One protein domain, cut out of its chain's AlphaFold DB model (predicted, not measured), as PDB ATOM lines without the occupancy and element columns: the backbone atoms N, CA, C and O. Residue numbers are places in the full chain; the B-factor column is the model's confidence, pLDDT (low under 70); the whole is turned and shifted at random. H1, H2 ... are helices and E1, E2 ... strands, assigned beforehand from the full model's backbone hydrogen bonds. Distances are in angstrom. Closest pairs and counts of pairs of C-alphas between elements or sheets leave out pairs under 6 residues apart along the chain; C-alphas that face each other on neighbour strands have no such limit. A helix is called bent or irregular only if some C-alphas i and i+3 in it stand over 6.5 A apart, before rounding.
ATOM      1  N   VAL A  36     -42.116  -4.935   1.417       91.62
ATOM      2  CA  VAL A  36     -42.301  -4.712   2.860       91.62
ATOM      3  C   VAL A  36     -41.099  -3.985   3.462       91.62
ATOM      4  O   VAL A  36     -41.283  -2.957   4.109       91.62
ATOM      5  N   LEU A  37     -39.874  -4.437   3.181       92.69
ATOM      6  CA  LEU A  37     -38.642  -3.796   3.659       92.69
ATOM      7  C   LEU A  37     -38.554  -2.331   3.221       92.69
ATOM      8  O   LEU A  37     -38.241  -1.450   4.019       92.69
ATOM      9  N   ASN A  38     -38.854  -2.054   1.951       92.50
ATOM     10  CA  ASN A  38     -38.836  -0.697   1.412       92.50
ATOM     11  C   ASN A  38     -39.907   0.196   2.038       92.50
ATOM     12  O   ASN A  38     -39.671   1.391   2.206       92.50
ATOM     13  N   TYR A  39     -41.078  -0.354   2.357       92.25
ATOM     14  CA  TYR A  39     -42.114   0.387   3.061       92.25
ATOM     15  C   TYR A  39     -41.690   0.681   4.507       92.25
ATOM     16  O   TYR A  39     -41.764   1.833   4.920       92.25
ATOM     17  N   GLU A  40     -41.197  -0.301   5.266       90.19
ATOM     18  CA  GLU A  40     -40.814  -0.083   6.673       90.19
ATOM     19  C   GLU A  40     -39.658   0.907   6.799       90.19
ATOM     20  O   GLU A  40     -39.707   1.804   7.627       90.19
ATOM     21  N   ARG A  41     -38.666   0.850   5.906       90.25
ATOM     22  CA  ARG A  41     -37.551   1.815   5.891       90.25
ATOM     23  C   ARG A  41     -37.977   3.254   5.578       90.25
ATOM     24  O   ARG A  41     -37.207   4.176   5.821       90.25
ATOM     25  N   ARG A  42     -39.159   3.459   4.987       88.25
ATOM     26  CA  ARG A  42     -39.689   4.792   4.640       88.25
ATOM     27  C   ARG A  42     -40.667   5.337   5.672       88.25
ATOM     28  O   ARG A  42     -40.899   6.541   5.689       88.25
ATOM     29  N   ASN A  43     -41.260   4.472   6.488       86.00
ATOM     30  CA  ASN A  43     -42.267   4.858   7.464       86.00
ATOM     31  C   ASN A  43     -41.654   4.874   8.861       86.00
ATOM     32  O   ASN A  43     -40.998   3.928   9.274       86.00
ATOM     33  N   SER A  44     -41.892   5.940   9.621       78.12
ATOM     34  CA  SER A  44     -41.321   6.094  10.964       78.12
ATOM     35  C   SER A  44     -42.136   5.328  12.014       78.12
ATOM     36  O   SER A  44     -42.719   5.912  12.928       78.12
ATOM     37  N   LYS A  45     -42.226   4.002  11.863       89.44
ATOM     38  CA  LYS A  45     -42.731   3.133  12.929       89.44
ATOM     39  C   LYS A  45     -41.652   2.981  14.001       89.44
ATOM     40  O   LYS A  45     -40.460   3.108  13.735       89.44
ATOM     41  N   VAL A  46     -42.068   2.706  15.232       92.06
ATOM     42  CA  VAL A  46     -41.167   2.584  16.384       92.06
ATOM     43  C   VAL A  46     -41.492   1.327  17.174       92.06
ATOM     44  O   VAL A  46     -42.655   0.944  17.280       92.06
ATOM     45  N   VAL A  47     -40.468   0.691  17.746       91.50
ATOM     46  CA  VAL A  47     -40.680  -0.307  18.803       91.50
ATOM     47  C   VAL A  47     -41.038   0.367  20.130       91.50
ATOM     48  O   VAL A  47     -40.738   1.549  20.339       91.50
ATOM     49  N   ALA A  48     -41.647  -0.398  21.036       89.62
ATOM     50  CA  ALA A  48     -41.917   0.039  22.399       89.62
ATOM     51  C   ALA A  48     -40.622   0.446  23.134       89.62
ATOM     52  O   ALA A  48     -39.526  -0.020  22.818       89.62
ATOM     53  N   SER A  49     -40.734   1.361  24.099       88.00
ATOM     54  CA  SER A  49     -39.580   1.954  24.795       88.00
ATOM     55  C   SER A  49     -38.800   0.973  25.675       88.00
ATOM     56  O   SER A  49     -37.652   1.242  26.018       88.00
ATOM     57  N   ASP A  50     -39.433  -0.128  26.061       87.94
ATOM     58  CA  ASP A  50     -38.904  -1.217  26.879       87.94
ATOM     59  C   ASP A  50     -38.303  -2.364  26.054       87.94
ATOM     60  O   ASP A  50     -37.761  -3.300  26.631       87.94
ATOM     61  N   HIS A  51     -38.311  -2.270  24.718       90.56
ATOM     62  CA  HIS A  51     -37.781  -3.314  23.843       90.56
ATOM     63  C   HIS A  51     -36.315  -3.674  24.196       90.56
ATOM     64  O   HIS A  51     -35.460  -2.777  24.212       90.56
ATOM     65  N   PRO A  52     -35.952  -4.964  24.365       88.31
ATOM     66  CA  PRO A  52     -34.643  -5.383  24.895       88.31
ATOM     67  C   PRO A  52     -33.432  -4.805  24.155       88.31
ATOM     68  O   PRO A  52     -32.457  -4.355  24.765       88.31
ATOM     69  N   LEU A  53     -33.511  -4.740  22.823       92.19
ATOM     70  CA  LEU A  53     -32.446  -4.185  21.981       92.19
ATOM     71  C   LEU A  53     -32.133  -2.704  22.263       92.19
ATOM     72  O   LEU A  53     -30.992  -2.287  22.069       92.19
ATOM     73  N   LEU A  54     -33.085  -1.900  22.759       90.94
ATOM     74  CA  LEU A  54     -32.817  -0.498  23.118       90.94
ATOM     75  C   LEU A  54     -31.796  -0.399  24.257       90.94
ATOM     76  O   LEU A  54     -30.917   0.469  24.230       90.94
ATOM     77  N   GLY A  55     -31.887  -1.309  25.232       85.06
ATOM     78  CA  GLY A  55     -30.929  -1.429  26.329       85.06
ATOM     79  C   GLY A  55     -29.518  -1.731  25.823       85.06
ATOM     80  O   GLY A  55     -28.567  -1.065  26.236       85.06
ATOM     81  N   MET A  56     -29.407  -2.643  24.854       85.12
ATOM     82  CA  MET A  56     -28.130  -3.038  24.251       85.12
ATOM     83  C   MET A  56     -27.480  -1.894  23.459       85.12
ATOM     84  O   MET A  56     -26.271  -1.677  23.558       85.12
ATOM     85  N   LEU A  57     -28.273  -1.099  22.728       86.00
ATOM     86  CA  LEU A  57     -27.756   0.029  21.942       86.00
ATOM     87  C   LEU A  57     -27.124   1.135  22.801       86.00
ATOM     88  O   LEU A  57     -26.198   1.803  22.342       86.00
ATOM     89  N   ASN A  58     -27.575   1.330  24.047       77.31
ATOM     90  CA  ASN A  58     -26.931   2.279  24.970       77.31
ATOM     91  C   ASN A  58     -25.459   1.925  25.229       77.31
ATOM     92  O   ASN A  58     -24.631   2.814  25.413       77.31
ATOM     93  N   GLN A  59     -25.147   0.631  25.265       71.38
ATOM     94  CA  GLN A  59     -23.811   0.127  25.565       71.38
ATOM     95  C   GLN A  59     -22.971   0.043  24.283       71.38
ATOM     96  O   GLN A  59     -21.821   0.480  24.274       71.38
ATOM     97  N   ALA A  60     -23.586  -0.387  23.174       64.75
ATOM     98  CA  ALA A  60     -22.969  -0.459  21.847       64.75
ATOM     99  C   ALA A  60     -22.570   0.910  21.262       64.75
ATOM    100  O   ALA A  60     -21.656   0.999  20.449       64.75
ATOM    101  N   GLY A  61     -23.208   2.006  21.692       60.56
ATOM    102  CA  GLY A  61     -22.899   3.365  21.229       60.56
ATOM    103  C   GLY A  61     -21.548   3.933  21.687       60.56
ATOM    104  O   GLY A  61     -21.205   5.060  21.323       60.56
ATOM    105  N   GLN A  62     -20.764   3.202  22.483       62.84
ATOM    106  CA  GLN A  62     -19.436   3.656  22.885       62.84
ATOM    107  C   GLN A  62     -18.484   3.595  21.674       62.84
ATOM    108  O   GLN A  62     -18.344   2.568  21.018       62.84
ATOM    109  N   MET A  63     -17.820   4.716  21.370       70.75
ATOM    110  CA  MET A  63     -16.809   4.845  20.303       70.75
ATOM    111  C   MET A  63     -17.323   4.831  18.851       70.75
ATOM    112  O   MET A  63     -16.742   4.184  17.980       70.75
ATOM    113  N   LEU A  64     -18.360   5.617  18.547       79.75
ATOM    114  CA  LEU A  64     -18.838   5.816  17.166       79.75
ATOM    115  C   LEU A  64     -17.756   6.355  16.206       79.75
ATOM    116  O   LEU A  64     -17.788   6.059  15.008       79.75
ATOM    117  N   ASP A  65     -16.784   7.099  16.734       82.44
ATOM    118  CA  ASP A  65     -15.709   7.722  15.954       82.44
ATOM    119  C   ASP A  65     -14.466   6.829  15.789       82.44
ATOM    120  O   ASP A  65     -13.583   7.154  14.996       82.44
ATOM    121  N   ALA A  66     -14.383   5.694  16.495       82.56
ATOM    122  CA  ALA A  66     -13.259   4.767  16.354       82.56
ATOM    123  C   ALA A  66     -13.252   4.083  14.979       82.56
ATOM    124  O   ALA A  66     -14.273   4.033  14.287       82.56
ATOM    125  N   ASP A  67     -12.104   3.515  14.591       88.38
ATOM    126  CA  ASP A  67     -12.028   2.631  13.425       88.38
ATOM    127  C   ASP A  67     -13.036   1.479  13.555       88.38
ATOM    128  O   ASP A  67     -13.226   0.922  14.638       88.38
ATOM    129  N   ILE A  68     -13.687   1.113  12.448       89.56
ATOM    130  CA  ILE A  68     -14.768   0.120  12.471       89.56
ATOM    131  C   ILE A  68     -14.304  -1.251  12.967       89.56
ATOM    132  O   ILE A  68     -15.070  -1.946  13.628       89.56
ATOM    133  N   ARG A  69     -13.051  -1.634  12.695       89.69
ATOM    134  CA  ARG A  69     -12.516  -2.924  13.144       89.69
ATOM    135  C   ARG A  69     -12.315  -2.913  14.646       89.69
ATOM    136  O   ARG A  69     -12.667  -3.877  15.311       89.69
ATOM    137  N   PHE A  70     -11.790  -1.811  15.179       89.50
ATOM    138  CA  PHE A  70     -11.653  -1.643  16.620       89.50
ATOM    139  C   PHE A  70     -13.020  -1.656  17.311       89.50
ATOM    140  O   PHE A  70     -13.196  -2.342  18.310       89.50
ATOM    141  N   HIS A  71     -14.003  -0.964  16.733       89.44
ATOM    142  CA  HIS A  71     -15.376  -0.961  17.231       89.44
ATOM    143  C   HIS A  71     -15.992  -2.372  17.239       89.44
ATOM    144  O   HIS A  71     -16.559  -2.787  18.246       89.44
ATOM    145  N   TYR A  72     -15.825  -3.136  16.155       90.69
ATOM    146  CA  TYR A  72     -16.281  -4.526  16.067       90.69
ATOM    147  C   TYR A  72     -15.619  -5.429  17.115       90.69
ATOM    148  O   TYR A  72     -16.313  -6.171  17.803       90.69
ATOM    149  N   LEU A  73     -14.294  -5.345  17.275       90.44
ATOM    150  CA  LEU A  73     -13.559  -6.141  18.263       90.44
ATOM    151  C   LEU A  73     -13.959  -5.783  19.700       90.44
ATOM    152  O   LEU A  73     -14.154  -6.677  20.517       90.44
ATOM    153  N   ALA A  74     -14.163  -4.499  19.997       89.81
ATOM    154  CA  ALA A  74     -14.646  -4.069  21.305       89.81
ATOM    155  C   ALA A  74     -16.054  -4.616  21.603       89.81
ATOM    156  O   ALA A  74     -16.316  -5.082  22.712       89.81
ATOM    157  N   ALA A  75     -16.953  -4.602  20.612       90.44
ATOM    158  CA  ALA A  75     -18.279  -5.197  20.748       90.44
ATOM    159  C   ALA A  75     -18.207  -6.727  20.912       90.44
ATOM    160  O   ALA A  75     -18.958  -7.295  21.702       90.44
ATOM    161  N   LEU A  76     -17.274  -7.388  20.220       91.62
ATOM    162  CA  LEU A  76     -17.027  -8.824  20.339       91.62
ATOM    163  C   LEU A  76     -16.564  -9.215  21.750       91.62
ATOM    164  O   LEU A  76     -17.124 -10.138  22.339       91.62
ATOM    165  N   ASP A  77     -15.607  -8.479  22.317       90.75
ATOM    166  CA  ASP A  77     -15.071  -8.721  23.664       90.75
ATOM    167  C   ASP A  77     -16.131  -8.547  24.767       90.75
ATOM    168  O   ASP A  77     -16.044  -9.149  25.843       90.75
ATOM    169  N   LEU A  78     -17.140  -7.712  24.512       89.25
ATOM    170  CA  LEU A  78     -18.216  -7.410  25.456       89.25
ATOM    171  C   LEU A  78     -19.495  -8.216  25.207       89.25
ATOM    172  O   LEU A  78     -20.360  -8.236  26.087       89.25
ATOM    173  N   ASN A  79     -19.593  -8.925  24.076       91.31
ATOM    174  CA  ASN A  79     -20.794  -9.631  23.632       91.31
ATOM    175  C   ASN A  79     -21.389 -10.533  24.721       91.31
ATOM    176  O   ASN A  79     -22.559 -10.388  25.064       91.31
ATOM    177  N   ASP A  80     -20.582 -11.420  25.309       91.56
ATOM    178  CA  ASP A  80     -21.061 -12.380  26.311       91.56
ATOM    179  C   ASP A  80     -21.617 -11.675  27.560       91.56
ATOM    180  O   ASP A  80     -22.703 -11.999  28.036       91.56
ATOM    181  N   LYS A  81     -20.919 -10.641  28.048       91.06
ATOM    182  CA  LYS A  81     -21.325  -9.879  29.239       91.06
ATOM    183  C   LYS A  81     -22.606  -9.089  29.000       91.06
ATOM    184  O   LYS A  81     -23.473  -9.063  29.871       91.06
ATOM    185  N   TRP A  82     -22.717  -8.431  27.850       90.56
ATOM    186  CA  TRP A  82     -23.877  -7.608  27.511       90.56
ATOM    187  C   TRP A  82     -25.105  -8.469  27.225       90.56
ATOM    188  O   TRP A  82     -26.166  -8.211  27.787       90.56
ATOM    189  N   CYS A  83     -24.956  -9.543  26.446       93.06
ATOM    190  CA  CYS A  83     -26.026 -10.514  26.228       93.06
ATOM    191  C   CYS A  83     -26.506 -11.113  27.558       93.06
ATOM    192  O   CYS A  83     -27.702 -11.095  27.848       93.06
ATOM    193  N   ALA A  84     -25.585 -11.538  28.427       91.12
ATOM    194  CA  ALA A  84     -25.940 -12.064  29.740       91.12
ATOM    195  C   ALA A  84     -26.661 -11.032  30.629       91.12
ATOM    196  O   ALA A  84     -27.555 -11.409  31.388       91.12
ATOM    197  N   ALA A  85     -26.299  -9.745  30.558       90.69
ATOM    198  CA  ALA A  85     -26.952  -8.672  31.314       90.69
ATOM    199  C   ALA A  85     -28.387  -8.380  30.841       90.69
ATOM    200  O   ALA A  85     -29.194  -7.898  31.630       90.69
ATOM    201  N   HIS A  86     -28.702  -8.707  29.587       91.00
ATOM    202  CA  HIS A  86     -30.017  -8.537  28.967       91.00
ATOM    203  C   HIS A  86     -30.764  -9.869  28.799       91.00
ATOM    204  O   HIS A  86     -31.546 -10.022  27.869       91.00
ATOM    205  N   ASP A  87     -30.501 -10.847  29.671       91.56
ATOM    206  CA  ASP A  87     -31.162 -12.161  29.665       91.56
ATOM    207  C   ASP A  87     -31.226 -12.824  28.273       91.56
ATOM    208  O   ASP A  87     -32.199 -13.471  27.894       91.56
ATOM    209  N   ILE A  88     -30.132 -12.711  27.523       94.25
ATOM    210  CA  ILE A  88     -29.884 -13.490  26.312       94.25
ATOM    211  C   ILE A  88     -29.020 -14.686  26.703       94.25
ATOM    212  O   ILE A  88     -28.036 -14.548  27.433       94.25
ATOM    213  N   THR A  89     -29.387 -15.874  26.224       95.12
ATOM    214  CA  THR A  89     -28.624 -17.098  26.481       95.12
ATOM    215  C   THR A  89     -27.278 -17.022  25.770       95.12
ATOM    216  O   THR A  89     -27.207 -16.745  24.576       95.12
ATOM    217  N   THR A  90     -26.201 -17.304  26.490       95.12
ATOM    218  CA  THR A  90     -24.840 -17.348  25.953       95.12
ATOM    219  C   THR A  90     -24.160 -18.663  26.324       95.12
ATOM    220  O   THR A  90     -24.710 -19.484  27.061       95.12
ATOM    221  N   ALA A  91     -22.934 -18.872  25.844       92.56
ATOM    222  CA  ALA A  91     -22.112 -20.003  26.269       92.56
ATOM    223  C   ALA A  91     -21.803 -19.991  27.785       92.56
ATOM    224  O   ALA A  91     -21.474 -21.026  28.360       92.56
ATOM    225  N   SER A  92     -21.907 -18.841  28.457       91.88
ATOM    226  CA  SER A  92     -21.626 -18.715  29.893       91.88
ATOM    227  C   SER A  92     -22.881 -18.664  30.772       91.88
ATOM    228  O   SER A  92     -22.796 -18.990  31.960       91.88
ATOM    229  N   LYS A  93     -24.050 -18.303  30.222       91.81
ATOM    230  CA  LYS A  93     -25.295 -18.123  30.985       91.81
ATOM    231  C   LYS A  93     -26.521 -18.642  30.229       91.81
ATOM    232  O   LYS A  93     -26.835 -18.165  29.145       91.81
ATOM    233  N   ALA A  94     -27.284 -19.534  30.862       92.00
ATOM    234  CA  ALA A  94     -28.663 -19.817  30.468       92.00
ATOM    235  C   ALA A  94     -29.575 -18.668  30.923       92.00
ATOM    236  O   ALA A  94     -29.518 -18.258  32.088       92.00
ATOM    237  N   ALA A  95     -30.409 -18.147  30.024       91.75
ATOM    238  CA  ALA A  95     -31.321 -17.056  30.339       91.75
ATOM    239  C   ALA A  95     -32.790 -17.499  30.365       91.75
ATOM    240  O   ALA A  95     -33.151 -18.575  29.886       91.75
ATOM    241  N   SER A  96     -33.633 -16.669  30.977       90.31
ATOM    242  CA  SER A  96     -35.084 -16.875  30.951       90.31
ATOM    243  C   SER A  96     -35.648 -16.318  29.647       90.31
ATOM    244  O   SER A  96     -35.111 -15.334  29.148       90.31
ATOM    245  N   PRO A  97     -36.707 -16.921  29.086       91.44
ATOM    246  CA  PRO A  97     -37.330 -16.380  27.892       91.44
ATOM    247  C   PRO A  97     -38.111 -15.105  28.193       91.44
ATOM    248  O   PRO A  97     -38.590 -14.896  29.313       91.44
ATOM    249  N   TYR A  98     -38.291 -14.327  27.139       90.19
ATOM    250  CA  TYR A  98     -39.191 -13.189  27.073       90.19
ATOM    251  C   TYR A  98     -40.609 -13.640  26.709       90.19
ATOM    252  O   TYR A  98     -40.816 -14.773  26.260       90.19
ATOM    253  N   LEU A  99     -41.594 -12.770  26.942       87.69
ATOM    254  CA  LEU A  99     -43.002 -13.034  26.644       87.69
ATOM    255  C   LEU A  99     -43.538 -12.003  25.646       87.69
ATOM    256  O   LEU A  99     -44.071 -10.969  26.043       87.69
ATOM    257  N   GLY A 100     -43.413 -12.311  24.355       82.38
ATOM    258  CA  GLY A 100     -43.988 -11.530  23.258       82.38
ATOM    259  C   GLY A 100     -43.361 -10.152  23.022       82.38
ATOM    260  O   GLY A 100     -44.050  -9.275  22.503       82.38
ATOM    261  N   GLU A 101     -42.100  -9.932  23.396       83.69
ATOM    262  CA  GLU A 101     -41.440  -8.627  23.249       83.69
ATOM    263  C   GLU A 101     -40.857  -8.404  21.844       83.69
ATOM    264  O   GLU A 101     -40.796  -7.267  21.377       83.69
ATOM    265  N   PHE A 102     -40.452  -9.472  21.149       86.75
ATOM    266  CA  PHE A 102     -39.855  -9.405  19.812       86.75
ATOM    267  C   PHE A 102     -40.856  -9.651  18.686       86.75
ATOM    268  O   PHE A 102     -40.845  -8.932  17.688       86.75
ATOM    269  N   LEU A 103     -41.675 -10.697  18.785       83.19
ATOM    270  CA  LEU A 103     -42.612 -11.102  17.739       83.19
ATOM    271  C   LEU A 103     -44.003 -10.500  17.940       83.19
ATOM    272  O   LEU A 103     -44.663 -10.276  16.927       83.19
ATOM    273  N   ASN A 104     -44.365 -10.108  19.170       75.75
ATOM    274  CA  ASN A 104     -45.726  -9.773  19.627       75.75
ATOM    275  C   ASN A 104     -46.600 -11.029  19.856       75.75
ATOM    276  O   ASN A 104     -46.284 -12.109  19.365       75.75
ATOM    277  N   GLY A 105     -47.683 -10.909  20.635       67.19
ATOM    278  CA  GLY A 105     -48.703 -11.964  20.773       67.19
ATOM    279  C   GLY A 105     -48.588 -12.904  21.983       67.19
ATOM    280  O   GLY A 105     -49.293 -13.909  22.032       67.19
ATOM    281  N   GLY A 106     -47.749 -12.586  22.977       74.75
ATOM    282  CA  GLY A 106     -47.632 -13.378  24.215       74.75
ATOM    283  C   GLY A 106     -46.853 -14.695  24.075       74.75
ATOM    284  O   GLY A 106     -46.952 -15.565  24.942       74.75
ATOM    285  N   ASP A 107     -46.085 -14.838  22.996       86.00
ATOM    286  CA  ASP A 107     -45.241 -15.999  22.717       86.00
ATOM    287  C   ASP A 107     -44.073 -16.148  23.693       86.00
ATOM    288  O   ASP A 107     -43.521 -15.165  24.182       86.00
ATOM    289  N   ILE A 108     -43.631 -17.391  23.908       91.38
ATOM    290  CA  ILE A 108     -42.394 -17.666  24.650       91.38
ATOM    291  C   ILE A 108     -41.199 -17.478  23.710       91.38
ATOM    292  O   ILE A 108     -40.978 -18.265  22.787       91.38
ATOM    293  N   GLU A 109     -40.398 -16.454  23.967       92.88
ATOM    294  CA  GLU A 109     -39.287 -16.052  23.110       92.88
ATOM    295  C   GLU A 109     -37.951 -16.368  23.778       92.88
ATOM    296  O   GLU A 109     -37.559 -15.769  24.781       92.88
ATOM    297  N   PHE A 110     -37.224 -17.323  23.211       95.06
ATOM    298  CA  PHE A 110     -35.881 -17.667  23.644       95.06
ATOM    299  C   PHE A 110     -34.866 -16.864  22.839       95.06
ATOM    300  O   PHE A 110     -34.821 -16.963  21.614       95.06
ATOM    301  N   LEU A 111     -34.032 -16.090  23.528       95.88
ATOM    302  CA  LEU A 111     -32.950 -15.346  22.895       95.88
ATOM    303  C   LEU A 111     -31.624 -16.074  23.104       95.88
ATOM    304  O   LEU A 111     -31.317 -16.504  24.221       95.88
ATOM    305  N   ILE A 112     -30.822 -16.168  22.047       96.38
ATOM    306  CA  ILE A 112     -29.478 -16.744  22.076       96.38
ATOM    307  C   ILE A 112     -28.480 -15.818  21.385       96.38
ATOM    308  O   ILE A 112     -28.758 -15.253  20.332       96.38
ATOM    309  N   SER A 113     -27.301 -15.657  21.977       96.38
ATOM    310  CA  SER A 113     -26.201 -14.946  21.336       96.38
ATOM    311  C   SER A 113     -25.595 -15.816  20.235       96.38
ATOM    312  O   SER A 113     -25.264 -16.980  20.466       96.38
ATOM    313  N   SER A 114     -25.458 -15.237  19.047       95.44
ATOM    314  CA  SER A 114     -24.795 -15.826  17.883       95.44
ATOM    315  C   SER A 114     -23.872 -14.773  17.310       95.44
ATOM    316  O   SER A 114     -24.311 -13.645  17.125       95.44
ATOM    317  N   VAL A 115     -22.621 -15.113  17.031       93.75
ATOM    318  CA  VAL A 115     -21.681 -14.156  16.444       93.75
ATOM    319  C   VAL A 115     -21.226 -14.680  15.101       93.75
ATOM    320  O   VAL A 115     -20.388 -15.577  15.040       93.75
ATOM    321  N   ASP A 116     -21.733 -14.065  14.041       90.19
ATOM    322  CA  ASP A 116     -21.319 -14.388  12.692       90.19
ATOM    323  C   ASP A 116     -20.076 -13.596  12.332       90.19
ATOM    324  O   ASP A 116     -19.992 -12.369  12.464       90.19
ATOM    325  N   ARG A 117     -19.081 -14.301  11.803       84.19
ATOM    326  CA  ARG A 117     -17.845 -13.647  11.386       84.19
ATOM    327  C   ARG A 117     -18.086 -12.758  10.174       84.19
ATOM    328  O   ARG A 117     -18.252 -13.236   9.055       84.19
ATOM    329  N   ILE A 118     -17.968 -11.448  10.370       85.44
ATOM    330  CA  ILE A 118     -17.905 -10.492   9.264       85.44
ATOM    331  C   ILE A 118     -16.502 -10.556   8.634       85.44
ATOM    332  O   ILE A 118     -15.511 -10.281   9.319       85.44
ATOM    333  N   PRO A 119     -16.368 -10.896   7.335       83.69
ATOM    334  CA  PRO A 119     -15.063 -10.965   6.690       83.69
ATOM    335  C   PRO A 119     -14.350  -9.612   6.713       83.69
ATOM    336  O   PRO A 119     -14.934  -8.588   6.361       83.69
ATOM    337  N   ASN A 120     -13.048  -9.613   7.017       80.50
ATOM    338  CA  ASN A 120     -12.253  -8.381   7.076       80.50
ATOM    339  C   ASN A 120     -12.281  -7.562   5.774       80.50
ATOM    340  O   ASN A 120     -12.136  -6.341   5.808       80.50
ATOM    341  N   SER A 121     -12.481  -8.230   4.634       82.56
ATOM    342  CA  SER A 121     -12.613  -7.612   3.311       82.56
ATOM    343  C   SER A 121     -13.856  -6.728   3.164       82.56
ATOM    344  O   SER A 121     -13.889  -5.883   2.274       82.56
ATOM    345  N   LYS A 122     -14.868  -6.896   4.024       85.75
ATOM    346  CA  LYS A 122     -16.086  -6.077   4.021       85.75
ATOM    347  C   LYS A 122     -15.906  -4.730   4.732       85.75
ATOM    348  O   LYS A 122     -16.705  -3.824   4.510       85.75
ATOM    349  N   PHE A 123     -14.856  -4.567   5.541       85.19
ATOM    350  CA  PHE A 123     -14.513  -3.284   6.155       85.19
ATOM    351  C   PHE A 123     -13.715  -2.429   5.169       85.19
ATOM    352  O   PHE A 123     -12.523  -2.665   4.949       85.19
ATOM    353  N   VAL A 124     -14.367  -1.421   4.592       79.94
ATOM    354  CA  VAL A 124     -13.790  -0.552   3.557       79.94
ATOM    355  C   VAL A 124     -13.737   0.880   4.078       79.94
ATOM    356  O   VAL A 124     -14.738   1.410   4.552       79.94
ATOM    357  N   ASN A 125     -12.565   1.515   3.987       78.88
ATOM    358  CA  ASN A 125     -12.354   2.927   4.341       78.88
ATOM    359  C   ASN A 125     -12.881   3.324   5.740       78.88
ATOM    360  O   ASN A 125     -13.444   4.402   5.912       78.88
ATOM    361  N   GLY A 126     -12.730   2.449   6.743       74.94
ATOM    362  CA  GLY A 126     -13.174   2.718   8.121       74.94
ATOM    363  C   GLY A 126     -14.695   2.647   8.345       74.94
ATOM    364  O   GLY A 126     -15.182   3.054   9.410       74.94
ATOM    365  N   GLY A 127     -15.443   2.128   7.364       81.06
ATOM    366  CA  GLY A 127     -16.890   1.917   7.414       81.06
ATOM    367  C   GLY A 127     -17.318   0.548   6.875       81.06
ATOM    368  O   GLY A 127     -16.490  -0.300   6.525       81.06
ATOM    369  N   TYR A 128     -18.634   0.342   6.820       86.94
ATOM    370  CA  TYR A 128     -19.270  -0.845   6.249       86.94
ATOM    371  C   TYR A 128     -20.378  -0.391   5.295       86.94
ATOM    372  O   TYR A 128     -21.443   0.041   5.725       86.94
ATOM    373  N   ALA A 129     -20.108  -0.436   3.989       85.25
ATOM    374  CA  ALA A 129     -20.979   0.180   2.984       85.25
ATOM    375  C   ALA A 129     -22.390  -0.435   2.936       85.25
ATOM    376  O   ALA A 129     -23.360   0.272   2.692       85.25
ATOM    377  N   ASP A 130     -22.502  -1.736   3.207       90.31
ATOM    378  CA  ASP A 130     -23.747  -2.505   3.101       90.31
ATOM    379  C   ASP A 130     -24.464  -2.666   4.455       90.31
ATOM    380  O   ASP A 130     -25.092  -3.682   4.743       90.31
ATOM    381  N   TRP A 131     -24.321  -1.682   5.349       93.25
ATOM    382  CA  TRP A 131     -24.814  -1.793   6.728       93.25
ATOM    383  C   TRP A 131     -26.336  -1.956   6.782       93.25
ATOM    384  O   TRP A 131     -26.856  -2.618   7.675       93.25
ATOM    385  N   ILE A 132     -27.040  -1.395   5.794       94.38
ATOM    386  CA  ILE A 132     -28.501  -1.423   5.674       94.38
ATOM    387  C   ILE A 132     -29.030  -2.858   5.595       94.38
ATOM    388  O   ILE A 132     -30.153  -3.104   6.028       94.38
ATOM    389  N   ASN A 133     -28.241  -3.798   5.069       93.06
ATOM    390  CA  ASN A 133     -28.649  -5.184   4.844       93.06
ATOM    391  C   ASN A 133     -28.059  -6.171   5.865       93.06
ATOM    392  O   ASN A 133     -28.229  -7.381   5.722       93.06
ATOM    393  N   LEU A 134     -27.390  -5.677   6.914       94.94
ATOM    394  CA  LEU A 134     -26.947  -6.519   8.026       94.94
ATOM    395  C   LEU A 134     -28.149  -7.158   8.735       94.94
ATOM    396  O   LEU A 134     -29.192  -6.528   8.904       94.94
ATOM    397  N   THR A 135     -27.993  -8.403   9.183       94.94
ATOM    398  CA  THR A 135     -29.046  -9.195   9.842       94.94
ATOM    399  C   THR A 135     -28.633  -9.572  11.268       94.94
ATOM    400  O   THR A 135     -28.440 -10.750  11.569       94.94
ATOM    401  N   PRO A 136     -28.489  -8.584  12.173       95.38
ATOM    402  CA  PRO A 136     -28.025  -8.852  13.531       95.38
ATOM    403  C   PRO A 136     -29.060  -9.582  14.397       95.38
ATOM    404  O   PRO A 136     -28.735 -10.047  15.481       95.38
ATOM    405  N   VAL A 137     -30.313  -9.660  13.950       96.06
ATOM    406  CA  VAL A 137     -31.375 -10.435  14.593       96.06
ATOM    407  C   VAL A 137     -31.908 -11.432  13.583       96.06
ATOM    408  O   VAL A 137     -32.264 -11.054  12.465       96.06
ATOM    409  N   ARG A 138     -31.977 -12.702  13.978       96.12
ATOM    410  CA  ARG A 138     -32.511 -13.776  13.141       96.12
ATOM    411  C   ARG A 138     -33.468 -14.649  13.926       96.12
ATOM    412  O   ARG A 138     -33.132 -15.118  15.007       96.12
ATOM    413  N   VAL A 139     -34.634 -14.928  13.364       95.50
ATOM    414  CA  VAL A 139     -35.523 -15.970  13.882       95.50
ATOM    415  C   VAL A 139     -35.031 -17.298  13.327       95.50
ATOM    416  O   VAL A 139     -35.051 -17.513  12.118       95.50
ATOM    417  N   VAL A 140     -34.560 -18.172  14.210       95.75
ATOM    418  CA  VAL A 140     -33.908 -19.428  13.811       95.75
ATOM    419  C   VAL A 140     -34.839 -20.631  13.901       95.75
ATOM    420  O   VAL A 140     -34.690 -21.588  13.149       95.75
ATOM    421  N   ALA A 141     -35.834 -20.565  14.782       95.00
ATOM    422  CA  ALA A 141     -36.914 -21.535  14.876       95.00
ATOM    423  C   ALA A 141     -38.168 -20.847  15.412       95.00
ATOM    424  O   ALA A 141     -38.074 -19.941  16.237       95.00
ATOM    425  N   CYS A 142     -39.341 -21.260  14.944       93.56
ATOM    426  CA  CYS A 142     -40.621 -20.765  15.441       93.56
ATOM    427  C   CYS A 142     -41.741 -21.722  15.033       93.56
ATOM    428  O   CYS A 142     -41.566 -22.476  14.086       93.56
ATOM    429  N   ASN A 143     -42.907 -21.643  15.677       91.44
ATOM    430  CA  ASN A 143     -44.068 -22.475  15.320       91.44
ATOM    431  C   ASN A 143     -44.978 -21.882  14.232       91.44
ATOM    432  O   ASN A 143     -46.009 -22.473  13.906       91.44
ATOM    433  N   TYR A 144     -44.632 -20.721  13.683       90.88
ATOM    434  CA  TYR A 144     -45.393 -20.093  12.610       90.88
ATOM    435  C   TYR A 144     -45.213 -20.859  11.295       90.88
ATOM    436  O   TYR A 144     -44.185 -21.491  11.070       90.88
ATOM    437  N   HIS A 145     -46.208 -20.803  10.412       89.69
ATOM    438  CA  HIS A 145     -46.163 -21.500   9.119       89.69
ATOM    439  C   HIS A 145     -46.960 -20.811   8.003       89.69
ATOM    440  O   HIS A 145     -47.110 -21.374   6.916       89.69
ATOM    441  N   ASP A 146     -47.462 -19.602   8.255       87.56
ATOM    442  CA  ASP A 146     -48.052 -18.750   7.225       87.56
ATOM    443  C   ASP A 146     -46.990 -18.289   6.207       87.56
ATOM    444  O   ASP A 146     -45.800 -18.255   6.512       87.56
ATOM    445  N   SER A 147     -47.400 -17.920   4.991       84.88
ATOM    446  CA  SER A 147     -46.494 -17.320   3.990       84.88
ATOM    447  C   SER A 147     -46.446 -15.791   4.042       84.88
ATOM    448  O   SER A 147     -45.785 -15.157   3.218       84.88
ATOM    449  N   TYR A 148     -47.163 -15.171   4.981       86.62
ATOM    450  CA  TYR A 148     -47.304 -13.726   5.015       86.62
ATOM    451  C   TYR A 148     -46.040 -13.069   5.618       86.62
ATOM    452  O   TYR A 148     -45.574 -13.480   6.688       86.62
ATOM    453  N   PRO A 149     -45.450 -12.045   4.967       87.81
ATOM    454  CA  PRO A 149     -44.224 -11.375   5.411       87.81
ATOM    455  C   PRO A 149     -44.483 -10.303   6.480       87.81
ATOM    456  O   PRO A 149     -44.116  -9.145   6.302       87.81
ATOM    457  N   TRP A 150     -45.112 -10.680   7.595       86.94
ATOM    458  CA  TRP A 150     -45.258  -9.778   8.742       86.94
ATOM    459  C   TRP A 150     -43.913  -9.563   9.444       86.94
ATOM    460  O   TRP A 150     -43.011 -10.405   9.386       86.94
ATOM    461  N   ILE A 151     -43.784  -8.409  10.096       85.38
ATOM    462  CA  ILE A 151     -42.556  -7.971  10.763       85.38
ATOM    463  C   ILE A 151     -42.608  -8.395  12.229       85.38
ATOM    464  O   ILE A 151     -43.674  -8.271  12.833       85.38
ATOM    465  N   PRO A 152     -41.494  -8.847  12.834       82.56
ATOM    466  CA  PRO A 152     -41.409  -8.993  14.286       82.56
ATOM    467  C   PRO A 152     -42.003  -7.774  15.018       82.56
ATOM    468  O   PRO A 152     -41.668  -6.624  14.716       82.56
ATOM    469  N   GLY A 153     -42.961  -8.024  15.909       82.00
ATOM    470  CA  GLY A 153     -43.779  -7.003  16.563       82.00
ATOM    471  C   GLY A 153     -45.214  -6.932  16.020       82.00
ATOM    472  O   GLY A 153     -46.062  -6.266  16.603       82.00
ATOM    473  N   GLU A 154     -45.506  -7.618  14.917       84.25
ATOM    474  CA  GLU A 154     -46.832  -7.710  14.291       84.25
ATOM    475  C   GLU A 154     -47.255  -9.173  14.072       84.25
ATOM    476  O   GLU A 154     -48.060  -9.460  13.182       84.25
ATOM    477  N   ALA A 155     -46.693 -10.119  14.835       80.88
ATOM    478  CA  ALA A 155     -47.113 -11.506  14.728       80.88
ATOM    479  C   ALA A 155     -48.622 -11.627  14.997       80.88
ATOM    480  O   ALA A 155     -49.144 -10.990  15.916       80.88
ATOM    481  N   PRO A 156     -49.340 -12.436  14.202       77.38
ATOM    482  CA  PRO A 156     -50.761 -12.650  14.409       77.38
ATOM    483  C   PRO A 156     -50.976 -13.352  15.751       77.38
ATOM    484  O   PRO A 156     -50.388 -14.415  15.974       77.38
ATOM    485  N   GLU A 157     -51.842 -12.787  16.598       69.88
ATOM    486  CA  GLU A 157     -52.215 -13.363  17.894       69.88
ATOM    487  C   GLU A 157     -52.680 -14.806  17.713       69.88
ATOM    488  O   GLU A 157     -53.760 -15.083  17.194       69.88
ATOM    489  N   ASN A 158     -51.837 -15.746  18.121       60.81
ATOM    490  CA  ASN A 158     -52.128 -17.163  18.047       60.81
ATOM    491  C   ASN A 158     -51.463 -17.822  19.248       60.81
ATOM    492  O   ASN A 158     -50.259 -18.055  19.243       60.81
ATOM    493  N   GLY A 159     -52.253 -18.093  20.287       52.06
ATOM    494  CA  GLY A 159     -51.741 -18.597  21.559       52.06
ATOM    495  C   GLY A 159     -50.867 -19.856  21.440       52.06
ATOM    496  O   GLY A 159     -51.007 -20.661  20.516       52.06
ATOM    497  N   ASN A 160     -50.002 -20.047  22.443       57.56
ATOM    498  CA  ASN A 160     -49.093 -21.189  22.621       57.56
ATOM    499  C   ASN A 160     -48.014 -21.355  21.538       57.56
ATOM    500  O   ASN A 160     -47.674 -22.484  21.163       57.56
ATOM    501  N   ARG A 161     -47.432 -20.257  21.052       79.69
ATOM    502  CA  ARG A 161     -46.259 -20.324  20.177       79.69
ATOM    503  C   ARG A 161     -44.989 -19.966  20.940       79.69
ATOM    504  O   ARG A 161     -44.999 -19.356  22.009       79.69
ATOM    505  N   TRP A 162     -43.888 -20.472  20.408       92.00
ATOM    506  CA  TRP A 162     -42.555 -20.134  20.857       92.00
ATOM    507  C   TRP A 162     -41.697 -19.805  19.648       92.00
ATOM    508  O   TRP A 162     -41.967 -20.264  18.528       92.00
ATOM    509  N   ALA A 163     -40.652 -19.030  19.896       93.88
ATOM    510  CA  ALA A 163     -39.623 -18.744  18.919       93.88
ATOM    511  C   ALA A 163     -38.242 -18.758  19.567       93.88
ATOM    512  O   ALA A 163     -38.081 -18.444  20.745       93.88
ATOM    513  N   MET A 164     -37.247 -19.134  18.776       95.62
ATOM    514  CA  MET A 164     -35.837 -18.960  19.082       95.62
ATOM    515  C   MET A 164     -35.296 -17.855  18.182       95.62
ATOM    516  O   MET A 164     -35.467 -17.898  16.958       95.62
ATOM    517  N   ILE A 165     -34.637 -16.878  18.791       96.69
ATOM    518  CA  ILE A 165     -34.121 -15.687  18.127       96.69
ATOM    519  C   ILE A 165     -32.630 -15.573  18.439       96.69
ATOM    520  O   ILE A 165     -32.225 -15.474  19.596       96.69
ATOM    521  N   ALA A 166     -31.814 -15.592  17.393       96.94
ATOM    522  CA  ALA A 166     -30.386 -15.351  17.469       96.94
ATOM    523  C   ALA A 166     -30.094 -13.848  17.385       96.94
ATOM    524  O   ALA A 166     -30.658 -13.151  16.536       96.94
ATOM    525  N   ILE A 167     -29.208 -13.365  18.255       96.25
ATOM    526  CA  ILE A 167     -28.781 -11.966  18.329       96.25
ATOM    527  C   ILE A 167     -27.258 -11.887  18.193       96.25
ATOM    528  O   ILE A 167     -26.522 -12.433  19.019       96.25
ATOM    529  N   ASP A 168     -26.815 -11.148  17.181       95.75
ATOM    530  CA  ASP A 168     -25.430 -10.772  16.915       95.75
ATOM    531  C   ASP A 168     -25.211  -9.308  17.303       95.75
ATOM    532  O   ASP A 168     -25.486  -8.363  16.556       95.75
ATOM    533  N   LEU A 169     -24.739  -9.121  18.532       93.81
ATOM    534  CA  LEU A 169     -24.484  -7.806  19.097       93.81
ATOM    535  C   LEU A 169     -23.319  -7.070  18.408       93.81
ATOM    536  O   LEU A 169     -23.476  -5.875  18.143       93.81
ATOM    537  N   PRO A 170     -22.181  -7.708  18.066       92.94
ATOM    538  CA  PRO A 170     -21.151  -7.065  17.248       92.94
ATOM    539  C   PRO A 170     -21.678  -6.518  15.914       92.94
ATOM    540  O   PRO A 170     -21.397  -5.367  15.560       92.94
ATOM    541  N   MET A 171     -22.487  -7.299  15.198       94.62
ATOM    542  CA  MET A 171     -23.119  -6.866  13.954       94.62
ATOM    543  C   MET A 171     -24.128  -5.736  14.195       94.62
ATOM    544  O   MET A 171     -24.137  -4.758  13.444       94.62
ATOM    545  N   LEU A 172     -24.929  -5.822  15.264       94.94
ATOM    546  CA  LEU A 172     -25.864  -4.765  15.665       94.94
ATOM    547  C   LEU A 172     -25.129  -3.449  15.944       94.94
ATOM    548  O   LEU A 172     -25.586  -2.384  15.530       94.94
ATOM    549  N   SER A 173     -23.978  -3.527  16.612       92.88
ATOM    550  CA  SER A 173     -23.135  -2.379  16.949       92.88
ATOM    551  C   SER A 173     -22.617  -1.677  15.693       92.88
ATOM    552  O   SER A 173     -22.758  -0.460  15.559       92.88
ATOM    553  N   ILE A 174     -22.096  -2.443  14.723       92.81
ATOM    554  CA  ILE A 174     -21.686  -1.905  13.417       92.81
ATOM    555  C   ILE A 174     -22.867  -1.238  12.714       92.81
ATOM    556  O   ILE A 174     -22.751  -0.095  12.265       92.81
ATOM    557  N   MET A 175     -23.995  -1.946  12.623       94.75
ATOM    558  CA  MET A 175     -25.188  -1.464  11.937       94.75
ATOM    559  C   MET A 175     -25.667  -0.137  12.533       94.75
ATOM    560  O   MET A 175     -25.932   0.815  11.800       94.75
ATOM    561  N   TYR A 176     -25.705  -0.050  13.863       94.69
ATOM    562  CA  TYR A 176     -26.098   1.154  14.579       94.69
ATOM    563  C   TYR A 176     -25.119   2.310  14.356       94.69
ATOM    564  O   TYR A 176     -25.539   3.434  14.082       94.69
ATOM    565  N   ARG A 177     -23.807   2.047  14.419       92.81
ATOM    566  CA  ARG A 177     -22.778   3.068  14.179       92.81
ATOM    567  C   ARG A 177     -22.900   3.687  12.791       92.81
ATOM    568  O   ARG A 177     -22.845   4.911  12.662       92.81
ATOM    569  N   GLU A 178     -23.048   2.861  11.760       93.38
ATOM    570  CA  GLU A 178     -23.181   3.343  10.384       93.38
ATOM    571  C   GLU A 178     -24.508   4.081  10.163       93.38
ATOM    572  O   GLU A 178     -24.517   5.127   9.514       93.38
ATOM    573  N   TRP A 179     -25.599   3.628  10.786       94.44
ATOM    574  CA  TRP A 179     -26.875   4.346  10.771       94.44
ATOM    575  C   TRP A 179     -26.768   5.744  11.400       94.44
ATOM    576  O   TRP A 179     -27.202   6.725  10.800       94.44
ATOM    577  N   VAL A 180     -26.108   5.887  12.558       92.88
ATOM    578  CA  VAL A 180     -25.895   7.209  13.182       92.88
ATOM    579  C   VAL A 180     -25.077   8.132  12.273       92.88
ATOM    580  O   VAL A 180     -25.362   9.328  12.175       92.88
ATOM    581  N   LYS A 181     -24.058   7.605  11.585       92.12
ATOM    582  CA  LYS A 181     -23.281   8.384  10.607       92.12
ATOM    583  C   LYS A 181     -24.123   8.800   9.405       92.12
ATOM    584  O   LYS A 181     -23.991   9.934   8.949       92.12
ATOM    585  N   PHE A 182     -24.978   7.906   8.913       93.19
ATOM    586  CA  PHE A 182     -25.923   8.192   7.841       93.19
ATOM    587  C   PHE A 182     -26.874   9.332   8.228       93.19
ATOM    588  O   PHE A 182     -26.947  10.313   7.494       93.19
ATOM    589  N   LEU A 183     -27.491   9.283   9.413       93.94
ATOM    590  CA  LEU A 183     -28.356  10.363   9.903       93.94
ATOM    591  C   LEU A 183     -27.633  11.713   9.967       93.94
ATOM    592  O   LEU A 183     -28.154  12.717   9.489       93.94
ATOM    593  N   LYS A 184     -26.405  11.736  10.508       93.00
ATOM    594  CA  LYS A 184     -25.583  12.956  10.567       93.00
ATOM    595  C   LYS A 184     -25.266  13.506   9.176       93.00
ATOM    596  O   LYS A 184     -25.269  14.717   8.988       93.00
ATOM    597  N   LYS A 185     -24.965  12.626   8.219       93.44
ATOM    598  CA  LYS A 185     -24.625  13.006   6.845       93.44
ATOM    599  C   LYS A 185     -25.834  13.573   6.099       93.44
ATOM    600  O   LYS A 185     -25.694  14.578   5.411       93.44
ATOM    601  N   GLU A 186     -26.992  12.937   6.241       95.06
ATOM    602  CA  GLU A 186     -28.232  13.333   5.564       95.06
ATOM    603  C   GLU A 186     -29.029  14.398   6.343       95.06
ATOM    604  O   GLU A 186     -30.080  14.837   5.885       95.06
ATOM    605  N   ASN A 187     -28.530  14.836   7.508       94.25
ATOM    606  CA  ASN A 187     -29.191  15.785   8.408       94.25
ATOM    607  C   ASN A 187     -30.627  15.356   8.775       94.25
ATOM    608  O   ASN A 187     -31.570  16.147   8.717       94.25
ATOM    609  N   LEU A 188     -30.776  14.076   9.122       93.50
ATOM    610  CA  LEU A 188     -32.038  13.454   9.518       93.50
ATOM    611  C   LEU A 188     -32.089  13.262  11.036       93.50
ATOM    612  O   LEU A 188     -31.089  12.909  11.666       93.50
ATOM    613  N   GLU A 189     -33.277  13.428  11.611       92.12
ATOM    614  CA  GLU A 189     -33.556  13.128  13.014       92.12
ATOM    615  C   GLU A 189     -34.467  11.905  13.102       92.12
ATOM    616  O   GLU A 189     -35.598  11.917  12.620       92.12
ATOM    617  N   GLU A 190     -33.977  10.838  13.727       92.38
ATOM    618  CA  GLU A 190     -34.733   9.604  13.906       92.38
ATOM    619  C   GLU A 190     -34.360   8.948  15.243       92.38
ATOM    620  O   GLU A 190     -33.250   9.105  15.763       92.38
ATOM    621  N   THR A 191     -35.313   8.242  15.854       93.56
ATOM    622  CA  THR A 191     -35.113   7.633  17.174       93.56
ATOM    623  C   THR A 191     -34.461   6.256  17.068       93.56
ATOM    624  O   THR A 191     -34.580   5.553  16.067       93.56
ATOM    625  N   ARG A 192     -33.821   5.802  18.150       93.88
ATOM    626  CA  ARG A 192     -33.299   4.425  18.242       93.88
ATOM    627  C   ARG A 192     -34.399   3.369  18.131       93.88
ATOM    628  O   ARG A 192     -34.155   2.290  17.602       93.88
ATOM    629  N   SER A 193     -35.603   3.687  18.602       94.12
ATOM    630  CA  SER A 193     -36.764   2.809  18.457       94.12
ATOM    631  C   SER A 193     -37.170   2.648  16.994       94.12
ATOM    632  O   SER A 193     -37.518   1.545  16.579       94.12
ATOM    633  N   ALA A 194     -37.077   3.720  16.204       94.69
ATOM    634  CA  ALA A 194     -37.290   3.655  14.763       94.69
ATOM    635  C   ALA A 194     -36.166   2.881  14.059       94.69
ATOM    636  O   ALA A 194     -36.456   2.025  13.232       94.69
ATOM    637  N   PHE A 195     -34.899   3.052  14.459       95.12
ATOM    638  CA  PHE A 195     -33.795   2.230  13.940       95.12
ATOM    639  C   PHE A 195     -34.041   0.724  14.115       95.12
ATOM    640  O   PHE A 195     -33.930  -0.046  13.158       95.12
ATOM    641  N   ILE A 196     -34.400   0.298  15.333       95.00
ATOM    642  CA  ILE A 196     -34.672  -1.115  15.615       95.00
ATOM    643  C   ILE A 196     -35.824  -1.611  14.745       95.00
ATOM    644  O   ILE A 196     -35.727  -2.679  14.144       95.00
ATOM    645  N   ARG A 197     -36.900  -0.830  14.638       93.75
ATOM    646  CA  ARG A 197     -38.073  -1.230  13.869       93.75
ATOM    647  C   ARG A 197     -37.783  -1.321  12.367       93.75
ATOM    648  O   ARG A 197     -37.979  -2.371  11.761       93.75
ATOM    649  N   ASN A 198     -37.292  -0.227  11.796       94.19
ATOM    650  CA  ASN A 198     -37.219   0.007  10.354       94.19
ATOM    651  C   ASN A 198     -36.053  -0.730   9.688       94.19
ATOM    652  O   ASN A 198     -36.087  -0.983   8.483       94.19
ATOM    653  N   TYR A 199     -35.022  -1.080  10.461       95.44
ATOM    654  CA  TYR A 199     -33.828  -1.740   9.947       95.44
ATOM    655  C   TYR A 199     -33.601  -3.105  10.597       95.44
ATOM    656  O   TYR A 199     -33.552  -4.107   9.890       95.44
ATOM    657  N   VAL A 200     -33.494  -3.174  11.926       95.75
ATOM    658  CA  VAL A 200     -33.080  -4.412  12.614       95.75
ATOM    659  C   VAL A 200     -34.139  -5.513  12.503       95.75
ATOM    660  O   VAL A 200     -33.849  -6.599  12.001       95.75
ATOM    661  N   LEU A 201     -35.373  -5.237  12.930       94.56
ATOM    662  CA  LEU A 201     -36.476  -6.202  12.879       94.56
ATOM    663  C   LEU A 201     -36.975  -6.421  11.450       94.56
ATOM    664  O   LEU A 201     -37.308  -7.548  11.086       94.56
ATOM    665  N   ALA A 202     -36.965  -5.374  10.622       94.31
ATOM    666  CA  ALA A 202     -37.271  -5.495   9.201       94.31
ATOM    667  C   ALA A 202     -36.343  -6.520   8.522       94.31
ATOM    668  O   ALA A 202     -36.810  -7.453   7.872       94.31
ATOM    669  N   ASN A 203     -35.032  -6.434   8.748       95.50
ATOM    670  CA  ASN A 203     -34.079  -7.377   8.161       95.50
ATOM    671  C   ASN A 203     -34.234  -8.815   8.708       95.50
ATOM    672  O   ASN A 203     -33.876  -9.772   8.020       95.50
ATOM    673  N   ALA A 204     -34.827  -8.999   9.894       95.56
ATOM    674  CA  ALA A 204     -35.090 -10.321  10.465       95.56
ATOM    675  C   ALA A 204     -36.218 -11.092   9.745       95.56
ATOM    676  O   ALA A 204     -36.263 -12.324   9.839       95.56
ATOM    677  N   ILE A 205     -37.091 -10.418   8.977       94.06
ATOM    678  CA  ILE A 205     -38.228 -11.051   8.276       94.06
ATOM    679  C   ILE A 205     -37.762 -12.206   7.385       94.06
ATOM    680  O   ILE A 205     -38.418 -13.244   7.338       94.06
ATOM    681  N   LYS A 206     -36.614 -12.067   6.705       94.50
ATOM    682  CA  LYS A 206     -36.092 -13.118   5.819       94.50
ATOM    683  C   LYS A 206     -35.857 -14.431   6.576       94.50
ATOM    684  O   LYS A 206     -36.331 -15.482   6.153       94.50
ATOM    685  N   SER A 207     -35.183 -14.363   7.725       95.38
ATOM    686  CA  SER A 207     -34.941 -15.534   8.581       95.38
ATOM    687  C   SER A 207     -36.236 -16.132   9.140       95.38
ATOM    688  O   SER A 207     -36.422 -17.346   9.099       95.38
ATOM    689  N   LEU A 208     -37.186 -15.280   9.538       94.56
ATOM    690  CA  LEU A 208     -38.514 -15.700   9.975       94.56
ATOM    691  C   LEU A 208     -39.265 -16.457   8.870       94.56
ATOM    692  O   LEU A 208     -39.829 -17.513   9.137       94.56
ATOM    693  N   GLN A 209     -39.250 -15.961   7.629       94.06
ATOM    694  CA  GLN A 209     -39.883 -16.642   6.496       94.06
ATOM    695  C   GLN A 209     -39.266 -18.016   6.240       94.06
ATOM    696  O   GLN A 209     -39.998 -18.985   6.047       94.06
ATOM    697  N   MET A 210     -37.939 -18.135   6.297       95.56
ATOM    698  CA  MET A 210     -37.276 -19.434   6.172       95.56
ATOM    699  C   MET A 210     -37.686 -20.388   7.306       95.56
ATOM    700  O   MET A 210     -38.027 -21.542   7.041       95.56
ATOM    701  N   ALA A 211     -37.721 -19.915   8.559       95.56
ATOM    702  CA  ALA A 211     -38.142 -20.723   9.706       95.56
ATOM    703  C   ALA A 211     -39.596 -21.211   9.559       95.56
ATOM    704  O   ALA A 211     -39.882 -22.395   9.761       95.56
ATOM    705  N   LYS A 212     -40.501 -20.329   9.112       94.25
ATOM    706  CA  LYS A 212     -41.896 -20.671   8.798       94.25
ATOM    707  C   LYS A 212     -42.005 -21.737   7.713       94.25
ATOM    708  O   LYS A 212     -42.798 -22.674   7.832       94.25
ATOM    709  N   GLN A 213     -41.197 -21.622   6.658       94.69
ATOM    710  CA  GLN A 213     -41.183 -22.596   5.571       94.69
ATOM    711  C   GLN A 213     -40.770 -23.992   6.048       94.69
ATOM    712  O   GLN A 213     -41.405 -24.969   5.658       94.69
ATOM    713  N   LEU A 214     -39.781 -24.117   6.935       95.88
ATOM    714  CA  LEU A 214     -39.393 -25.416   7.495       95.88
ATOM    715  C   LEU A 214     -40.543 -26.079   8.283       95.88
ATOM    716  O   LEU A 214     -40.836 -27.268   8.098       95.88
TER     717      LEU A 214
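This is residues 36 to 214 of the 363 residues of an uncharacterized protein of Thalassobius sp (UniProt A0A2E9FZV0). A small twisted sheet of three strands, E1, E3 and E2, has the long helix H5 over one face at E2, and a cluster of crossed helices, H2, H3 and H4, stands beyond the end where E3 leads into H4. Little H1 packs on H5, long loops join the strands, and the end of H4, with residues 182 to 187, sticks out. The printed part has 179 residues, with named elements in the order H1, H2, H3, E1, E2, E3, H4, H5, and is mostly helix. The sheet is mixed, in the order E1, E3, E2. The whole is compact and rounded, with a radius of gyration of the C-alphas of 15.8 A and spans of 46 by 39 by 30 A.

H1, residues 36 to 40, begins with C-alpha 36 at (-42.301, -4.712, 2.860). H2 is residues 52 to 60, and H3 is residues 68 to 85, 24.1 A long. H3 has a kink of 52 degrees near residue 78 and is irregular, C-alphas 77 and 80 being 7.5 A apart. E1, residues 108 to 113, is 16.8 A long, E2 is residues 137 to 142, and E3, residues 162 to 167, is 16.2 A long. H4, residues 169 to 186, is 25.4 A long. H5, residues 192 to 214, is 32.3 A long and ends with C-alpha 214 at (-39.393, -25.416, 7.495). It has a kink of 41 degrees near residue 203 and is only just irregular, C-alphas 198 and 201 being 6.7 A apart.

E1 and E3 are parallel at 21 degrees, with N 110 and O 163 2.8 A apart, within hydrogen-bond range. E3 and E2 form an antiparallel hairpin at 154 degrees, with N 138 and O 166 at 2.9 A. The sheet is only just strongly twisted, its C-alphas lying up to 4.3 A off the best plane. H5 is on the sheet, over E2, at a height over the sheet of 7.3 A; the C-alphas of Val 139 and Leu 208 are closest, 4.9 A apart. H3 only grazes the sheet, with residues 79 to 84. H4 touches H3 with residues 169 to 174 alone, at a steep tilt of 54 degrees, opposite ways; the closest C-alphas, of Ala 75 and Pro 170, are 4.9 A apart. H4 and H2 touch about perpendicular, at 76 degrees, with the C-alphas of Ala 60 and Ser 173 closest, at 5.3 A. H1 touches residues 197 to 203 of H5 alone; the C-alphas of Glu 40 and Asn 198 are closest, at 5.1 A. H3 and H5 are apart. Every O i to N i+4 pair is within hydrogen-bond range in H1 and H4, against 4 of 5 in H2, 12 of 14 in H3 and 14 of 19 in H5.

The C-alphas farthest apart, of Asn 125 and Gly 159, are 48.1 A apart. The printed part has no cut. The links H1 to H2, H3 to E1, E1 to E2 and E2 to E3 are long. The mean pLDDT of the printed part is 89.0, with residues 60 to 62, 105 and 157 to 160 under 70.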